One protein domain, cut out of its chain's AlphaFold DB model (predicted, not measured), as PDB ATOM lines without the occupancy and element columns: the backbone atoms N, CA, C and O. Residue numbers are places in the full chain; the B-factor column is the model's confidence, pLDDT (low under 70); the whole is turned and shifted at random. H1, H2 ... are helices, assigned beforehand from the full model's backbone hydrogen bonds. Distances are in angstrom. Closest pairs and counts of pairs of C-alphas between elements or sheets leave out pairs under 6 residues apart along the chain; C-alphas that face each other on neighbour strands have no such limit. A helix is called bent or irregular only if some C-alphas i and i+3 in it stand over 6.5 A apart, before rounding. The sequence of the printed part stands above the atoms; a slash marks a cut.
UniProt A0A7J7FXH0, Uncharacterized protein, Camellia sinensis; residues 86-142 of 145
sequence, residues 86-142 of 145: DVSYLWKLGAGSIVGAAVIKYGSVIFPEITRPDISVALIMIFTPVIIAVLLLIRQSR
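Overview. This is residues 86 to 142 of the 145 residues of an uncharacterized protein of Camellia sinensis (UniProt A0A7J7FXH0). Two long helices, H1 and then H2, run out and back as the arms of a flat, open U, with an empty gap between them and a loop, residues 111 to 118, round the turn. The printed part has 57 residues with two named helices and no named strand, and its class is all helix. It is only just extended, close to loose, with a radius of gyration of the C-alphas of 15.6 A and spans of 44 by 28 by 8 A.

Arrangement. H1, residues 86 to 110, and H2, residues 119 to 140, are apart, with no C-alpha of the one within 8 A of the other. Residues 86 to 109, 112 to 119 and 122 to 142 stand free. H1 has a kink of 34 degrees near residue 104, and H2 one of 26 degrees near residue 126. O i to N i+4 pairs are within hydrogen-bond range in 19 of 21 cases in H1 and 16 of 18 in H2.

Along the chain. H1 begins at C-alpha 86 (-48.394, 6.431, 35.378) and is 34.0 A long. It is only just irregular: C-alphas 105 and 108 are 6.6 A apart. H2, 31.9 A long, ends at C-alpha 140 (-49.291, 25.625, 18.787).

Size, cuts and confidence. The two C-alphas farthest apart, of Asp 86 and Thr 115, are 45.5 A apart. The link is short, with 8 residues, and the printed part has no cut. Mean pLDDT of the printed part is 80.5; residues 107 to 118 are under 70.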
ATOM      1  N   ASP A  86     -49.050   5.937  34.157       85.12
ATOM      2  CA  ASP A  86     -48.394   6.431  35.378       85.12
ATOM      3  C   ASP A  86     -46.998   5.828  35.549       85.12
ATOM      4  O   ASP A  86     -46.037   6.550  35.814       85.12
ATOM      5  N   VAL A  87     -46.843   4.515  35.330       86.00
ATOM      6  CA  VAL A  87     -45.523   3.855  35.352       86.00
ATOM      7  C   VAL A  87     -44.610   4.463  34.280       86.00
ATOM      8  O   VAL A  87     -43.440   4.748  34.549       86.00
ATOM      9  N   SER A  88     -45.139   4.737  33.082       83.94
ATOM     10  CA  SER A  88     -44.380   5.407  32.018       83.94
ATOM     11  C   SER A  88     -44.011   6.855  32.376       83.94
ATOM     12  O   SER A  88     -42.921   7.324  32.032       83.94
ATOM     13  N   TYR A  89     -44.889   7.560  33.096       83.81
ATOM     14  CA  TYR A  89     -44.678   8.929  33.550       83.81
ATOM     15  C   TYR A  89     -43.607   8.978  34.641       83.81
ATOM     16  O   TYR A  89     -42.647   9.733  34.507       83.81
ATOM     17  N   LEU A  90     -43.701   8.113  35.653       91.00
ATOM     18  CA  LEU A  90     -42.699   7.950  36.708       91.00
ATOM     19  C   LEU A  90     -41.331   7.554  36.140       91.00
ATOM     20  O   LEU A  90     -40.320   8.105  36.570       91.00
ATOM     21  N   TRP A  91     -41.277   6.676  35.131       91.00
ATOM     22  CA  TRP A  91     -40.020   6.331  34.460       91.00
ATOM     23  C   TRP A  91     -39.406   7.525  33.717       91.00
ATOM     24  O   TRP A  91     -38.212   7.793  33.850       91.00
ATOM     25  N   LYS A  92     -40.211   8.292  32.971       88.69
ATOM     26  CA  LYS A  92     -39.741   9.479  32.227       88.69
ATOM     27  C   LYS A  92     -39.339  10.625  33.161       88.69
ATOM     28  O   LYS A  92     -38.325  11.278  32.915       88.69
ATOM     29  N   LEU A  93     -40.084  10.829  34.248       89.75
ATOM     30  CA  LEU A  93     -39.776  11.782  35.314       89.75
ATOM     31  C   LEU A  93     -38.488  11.384  36.051       89.75
ATOM     32  O   LEU A  93     -37.613  12.223  36.246       89.75
ATOM     33  N   GLY A  94     -38.339  10.103  36.399       90.62
ATOM     34  CA  GLY A  94     -37.148   9.547  37.039       90.62
ATOM     35  C   GLY A  94     -35.904   9.666  36.162       90.62
ATOM     36  O   GLY A  94     -34.899  10.216  36.605       90.62
ATOM     37  N   ALA A  95     -35.977   9.240  34.898       91.06
ATOM     38  CA  ALA A  95     -34.873   9.358  33.945       91.06
ATOM     39  C   ALA A  95     -34.466  10.824  33.706       91.06
ATOM     40  O   ALA A  95     -33.281  11.151  33.778       91.06
ATOM     41  N   GLY A  96     -35.437  11.723  33.497       89.06
ATOM     42  CA  GLY A  96     -35.180  13.159  33.358       89.06
ATOM     43  C   GLY A  96     -34.561  13.779  34.615       89.06
ATOM     44  O   GLY A  96     -33.614  14.557  34.514       89.06
ATOM     45  N   SER A  97     -35.039  13.382  35.798       87.88
ATOM     46  CA  SER A  97     -34.507  13.816  37.094       87.88
ATOM     47  C   SER A  97     -33.074  13.330  37.323       87.88
ATOM     48  O   SER A  97     -32.220  14.127  37.702       87.88
ATOM     49  N   ILE A  98     -32.761  12.066  37.014       90.06
ATOM     50  CA  ILE A  98     -31.401  11.510  37.126       90.06
ATOM     51  C   ILE A  98     -30.436  12.241  36.185       90.06
ATOM     52  O   ILE A  98     -29.348  12.622  36.616       90.06
ATOM     53  N   VAL A  99     -30.829  12.489  34.930       87.88
ATOM     54  CA  VAL A  99     -30.002  13.241  33.969       87.88
ATOM     55  C   VAL A  99     -29.807  14.689  34.427       87.88
ATOM     56  O   VAL A  99     -28.674  15.159  34.470       87.88
ATOM     57  N   GLY A 100     -30.869  15.386  34.844       84.75
ATOM     58  CA  GLY A 100     -30.775  16.756  35.361       84.75
ATOM     59  C   GLY A 100     -29.920  16.861  36.628       84.75
ATOM     60  O   GLY A 100     -29.054  17.728  36.726       84.75
ATOM     61  N   ALA A 101     -30.088  15.932  37.571       84.31
ATOM     62  CA  ALA A 101     -29.281  15.854  38.784       84.31
ATOM     63  C   ALA A 101     -27.813  15.517  38.483       84.31
ATOM     64  O   ALA A 101     -26.928  16.067  39.134       84.31
ATOM     65  N   ALA A 102     -27.530  14.673  37.486       82.38
ATOM     66  CA  ALA A 102     -26.168  14.412  37.028       82.38
ATOM     67  C   ALA A 102     -25.543  15.654  36.372       82.38
ATOM     68  O   ALA A 102     -24.408  15.996  36.699       82.38
ATOM     69  N   VAL A 103     -26.287  16.380  35.532       83.75
ATOM     70  CA  VAL A 103     -25.841  17.648  34.927       83.75
ATOM     71  C   VAL A 103     -25.587  18.723  35.989       83.75
ATOM     72  O   VAL A 103     -24.619  19.462  35.868       83.75
ATOM     73  N   ILE A 104     -26.359  18.788  37.076       79.50
ATOM     74  CA  ILE A 104     -26.094  19.734  38.178       79.50
ATOM     75  C   ILE A 104     -24.907  19.270  39.044       79.50
ATOM     76  O   ILE A 104     -24.015  20.059  39.350       79.50
ATOM     77  N   LYS A 105     -24.861  17.987  39.428       76.62
ATOM     78  CA  LYS A 105     -23.848  17.429  40.344       76.62
ATOM     79  C   LYS A 105     -22.462  17.293  39.706       76.62
ATOM     80  O   LYS A 105     -21.463  17.490  40.392       76.62
ATOM     81  N   TYR A 106     -22.401  16.957  38.418       70.25
ATOM     82  CA  TYR A 106     -21.161  16.757  37.660       70.25
ATOM     83  C   TYR A 106     -20.923  17.831  36.590       70.25
ATOM     84  O   TYR A 106     -19.813  17.907  36.075       70.25
ATOM     85  N   GLY A 107     -21.873  18.729  36.307       63.94
ATOM     86  CA  GLY A 107     -21.622  19.902  35.457       63.94
ATOM     87  C   GLY A 107     -20.527  20.812  36.014       63.94
ATOM     88  O   GLY A 107     -19.745  21.358  35.251       63.94
ATOM     89  N   SER A 108     -20.372  20.866  37.341       59.31
ATOM     90  CA  SER A 108     -19.230  21.520  38.004       59.31
ATOM     91  C   SER A 108     -17.874  20.856  37.683       59.31
ATOM     92  O   SER A 108     -16.840  21.508  37.710       59.31
ATOM     93  N   VAL A 109     -17.859  19.566  37.316       59.41
ATOM     94  CA  VAL A 109     -16.654  18.850  36.837       59.41
ATOM     95  C   VAL A 109     -16.396  19.120  35.347       59.41
ATOM     96  O   VAL A 109     -15.254  19.060  34.904       59.41
ATOM     97  N   ILE A 110     -17.436  19.475  34.583       56.97
ATOM     98  CA  ILE A 110     -17.309  20.045  33.230       56.97
ATOM     99  C   ILE A 110     -16.843  21.517  33.291       56.97
ATOM    100  O   ILE A 110     -16.336  22.023  32.295       56.97
ATOM    101  N   PHE A 111     -16.966  22.183  34.446       53.88
ATOM    102  CA  PHE A 111     -16.732  23.622  34.622       53.88
ATOM    103  C   PHE A 111     -15.628  23.955  35.660       53.88
ATOM    104  O   PHE A 111     -15.904  24.604  36.678       53.88
ATOM    105  N   PRO A 112     -14.371  23.512  35.446       53.34
ATOM    106  CA  PRO A 112     -13.229  23.984  36.227       53.34
ATOM    107  C   PRO A 112     -12.919  25.467  35.923       53.34
ATOM    108  O   PRO A 112     -13.526  26.083  35.054       53.34
ATOM    109  N   GLU A 113     -11.965  26.058  36.651       52.75
ATOM    110  CA  GLU A 113     -11.491  27.441  36.471       52.75
ATOM    111  C   GLU A 113     -12.571  28.553  36.412       52.75
ATOM    112  O   GLU A 113     -12.871  29.116  35.358       52.75
ATOM    113  N   ILE A 114     -12.986  29.058  37.587       54.88
ATOM    114  CA  ILE A 114     -13.638  30.383  37.750       54.88
ATOM    115  C   ILE A 114     -12.625  31.529  37.477       54.88
ATOM    116  O   ILE A 114     -12.341  32.370  38.325       54.88
ATOM    117  N   THR A 115     -12.015  31.528  36.288       56.31
ATOM    118  CA  THR A 115     -11.094  32.554  35.752       56.31
ATOM    119  C   THR A 115     -11.114  32.667  34.216       56.31
ATOM    120  O   THR A 115     -10.435  33.542  33.673       56.31
ATOM    121  N   ARG A 116     -11.877  31.837  33.485       59.78
ATOM    122  CA  ARG A 116     -12.007  31.912  32.016       59.78
ATOM    123  C   ARG A 116     -13.480  32.043  31.587       59.78
ATOM    124  O   ARG A 116     -14.341  31.440  32.219       59.78
ATOM    125  N   PRO A 117     -13.796  32.835  30.542       59.44
ATOM    126  CA  PRO A 117     -15.159  32.959  30.033       59.44
ATOM    127  C   PRO A 117     -15.511  31.734  29.181       59.44
ATOM    128  O   PRO A 117     -15.013  31.582  28.067       59.44
ATOM    129  N   ASP A 118     -16.344  30.847  29.719       66.38
ATOM    130  CA  ASP A 118     -16.641  29.566  29.081       66.38
ATOM    131  C   ASP A 118     -17.747  29.668  28.013       66.38
ATOM    132  O   ASP A 118     -18.853  30.170  28.239       66.38
ATOM    133  N   ILE A 119     -17.431  29.145  26.830       72.00
ATOM    134  CA  ILE A 119     -18.288  29.132  25.644       72.00
ATOM    135  C   ILE A 119     -19.499  28.203  25.838       72.00
ATOM    136  O   ILE A 119     -20.558  28.464  25.270       72.00
ATOM    137  N   SER A 120     -19.398  27.162  26.669       73.75
ATOM    138  CA  SER A 120     -20.496  26.228  26.961       73.75
ATOM    139  C   SER A 120     -21.685  26.906  27.650       73.75
ATOM    140  O   SER A 120     -22.828  26.678  27.256       73.75
ATOM    141  N   VAL A 121     -21.443  27.808  28.607       74.12
ATOM    142  CA  VAL A 121     -22.503  28.593  29.267       74.12
ATOM    143  C   VAL A 121     -23.135  29.595  28.302       74.12
ATOM    144  O   VAL A 121     -24.359  29.729  28.289       74.12
ATOM    145  N   ALA A 122     -22.340  30.243  27.444       78.25
ATOM    146  CA  ALA A 122     -22.869  31.123  26.400       78.25
ATOM    147  C   ALA A 122     -23.739  30.353  25.386       78.25
ATOM    148  O   ALA A 122     -24.828  30.807  25.037       78.25
ATOM    149  N   LEU A 123     -23.304  29.158  24.971       80.12
ATOM    150  CA  LEU A 123     -24.081  28.260  24.117       80.12
ATOM    151  C   LEU A 123     -25.396  27.857  24.788       80.12
ATOM    152  O   LEU A 123     -26.443  28.014  24.169       80.12
ATOM    153  N   ILE A 124     -25.382  27.408  26.047       82.75
ATOM    154  CA  ILE A 124     -26.608  27.050  26.782       82.75
ATOM    155  C   ILE A 124     -27.561  28.254  26.858       82.75
ATOM    156  O   ILE A 124     -28.733  28.124  26.509       82.75
ATOM    157  N   MET A 125     -27.060  29.440  27.216       83.50
ATOM    158  CA  MET A 125     -27.867  30.662  27.320       83.50
ATOM    159  C   MET A 125     -28.544  31.062  25.995       83.50
ATOM    160  O   MET A 125     -29.642  31.616  26.021       83.50
ATOM    161  N   ILE A 126     -27.928  30.755  24.848       87.12
ATOM    162  CA  ILE A 126     -28.479  31.027  23.508       87.12
ATOM    163  C   ILE A 126     -29.385  29.881  23.020       87.12
ATOM    164  O   ILE A 126     -30.443  30.136  22.445       87.12
ATOM    165  N   PHE A 127     -29.026  28.618  23.265       88.00
ATOM    166  CA  PHE A 127     -29.801  27.458  22.809       88.00
ATOM    167  C   PHE A 127     -31.072  27.212  23.633       88.00
ATOM    168  O   PHE A 127     -32.076  26.793  23.060       88.00
ATOM    169  N   THR A 128     -31.086  27.494  24.939       89.62
ATOM    170  CA  THR A 128     -32.281  27.324  25.785       89.62
ATOM    171  C   THR A 128     -33.521  28.062  25.248       89.62
ATOM    172  O   THR A 128     -34.538  27.391  25.054       89.62
ATOM    173  N   PRO A 129     -33.499  29.380  24.949       89.88
ATOM    174  CA  PRO A 129     -34.671  30.062  24.393       89.88
ATOM    175  C   PRO A 129     -35.062  29.548  22.998       89.88
ATOM    176  O   PRO A 129     -36.253  29.480  22.701       89.88
ATOM    177  N   VAL A 130     -34.104  29.116  22.168       93.94
ATOM    178  CA  VAL A 130     -34.387  28.520  20.846       93.94
ATOM    179  C   VAL A 130     -35.112  27.178  20.987       93.94
ATOM    180  O   VAL A 130     -36.128  26.959  20.329       93.94
ATOM    181  N   ILE A 131     -34.648  26.300  21.880       92.19
ATOM    182  CA  ILE A 131     -35.296  25.009  22.158       92.19
ATOM    183  C   ILE A 131     -36.715  25.233  22.696       92.19
ATOM    184  O   ILE A 131     -37.642  24.574  22.232       92.19
ATOM    185  N   ILE A 132     -36.905  26.190  23.613       93.12
ATOM    186  CA  ILE A 132     -38.231  26.559  24.135       93.12
ATOM    187  C   ILE A 132     -39.146  27.052  23.004       93.12
ATOM    188  O   ILE A 132     -40.276  26.579  22.899       93.12
ATOM    189  N   ALA A 133     -38.667  27.944  22.131       94.38
ATOM    190  CA  ALA A 133     -39.449  28.469  21.012       94.38
ATOM    191  C   ALA A 133     -39.891  27.368  20.032       94.38
ATOM    192  O   ALA A 133     -41.062  27.317  19.660       94.38
ATOM    193  N   VAL A 134     -38.998  26.437  19.674       95.06
ATOM    194  CA  VAL A 134     -39.336  25.279  18.824       95.06
ATOM    195  C   VAL A 134     -40.372  24.375  19.503       95.06
ATOM    196  O   VAL A 134     -41.325  23.939  18.858       95.06
ATOM    197  N   LEU A 135     -40.241  24.127  20.810       92.19
ATOM    198  CA  LEU A 135     -41.195  23.305  21.566       92.19
ATOM    199  C   LEU A 135     -42.581  23.963  21.658       92.19
ATOM    200  O   LEU A 135     -43.590  23.270  21.527       92.19
ATOM    201  N   LEU A 136     -42.642  25.285  21.843       91.88
ATOM    202  CA  LEU A 136     -43.890  26.056  21.836       91.88
ATOM    203  C   LEU A 136     -44.544  26.064  20.448       91.88
ATOM    204  O   LEU A 136     -45.740  25.800  20.353       91.88
ATOM    205  N   LEU A 137     -43.769  26.258  19.379       90.69
ATOM    206  CA  LEU A 137     -44.271  26.241  18.001       90.69
ATOM    207  C   LEU A 137     -44.871  24.873  17.627       90.69
ATOM    208  O   LEU A 137     -45.968  24.806  17.077       90.69
ATOM    209  N   ILE A 138     -44.210  23.772  18.009       93.62
ATOM    210  CA  ILE A 138     -44.734  22.402  17.835       93.62
ATOM    211  C   ILE A 138     -46.019  22.176  18.652       93.62
ATOM    212  O   ILE A 138     -46.871  21.384  18.250       93.62
ATOM    213  N   ARG A 139     -46.185  22.847  19.799       90.38
ATOM    214  CA  ARG A 139     -47.421  22.775  20.596       90.38
ATOM    215  C   ARG A 139     -48.556  23.579  19.965       90.38
ATOM    216  O   ARG A 139     -49.656  23.048  19.889       90.38
ATOM    217  N   GLN A 140     -48.295  24.791  19.477       90.00
ATOM    218  CA  GLN A 140     -49.291  25.625  18.787       90.00
ATOM    219  C   GLN A 140     -49.773  24.962  17.490       90.00
ATOM    220  O   GLN A 140     -50.968  24.728  17.333       90.00
ATOM    221  N   SER A 141     -48.846  24.482  16.655       89.62
ATOM    222  CA  SER A 141     -49.144  23.722  15.427       89.62
ATOM    223  C   SER A 141     -49.946  22.426  15.651       89.62
ATOM    224  O   SER A 141     -50.392  21.825  14.678       89.62
ATOM    225  N   ARG A 142     -50.104  21.967  16.901       86.25
ATOM    226  CA  ARG A 142     -50.901  20.791  17.300       86.25
ATOM    227  C   ARG A 142     -52.176  21.134  18.085       86.25
ATOM    228  O   ARG A 142     -52.822  20.225  18.601       86.25
TER     229      ARG A 142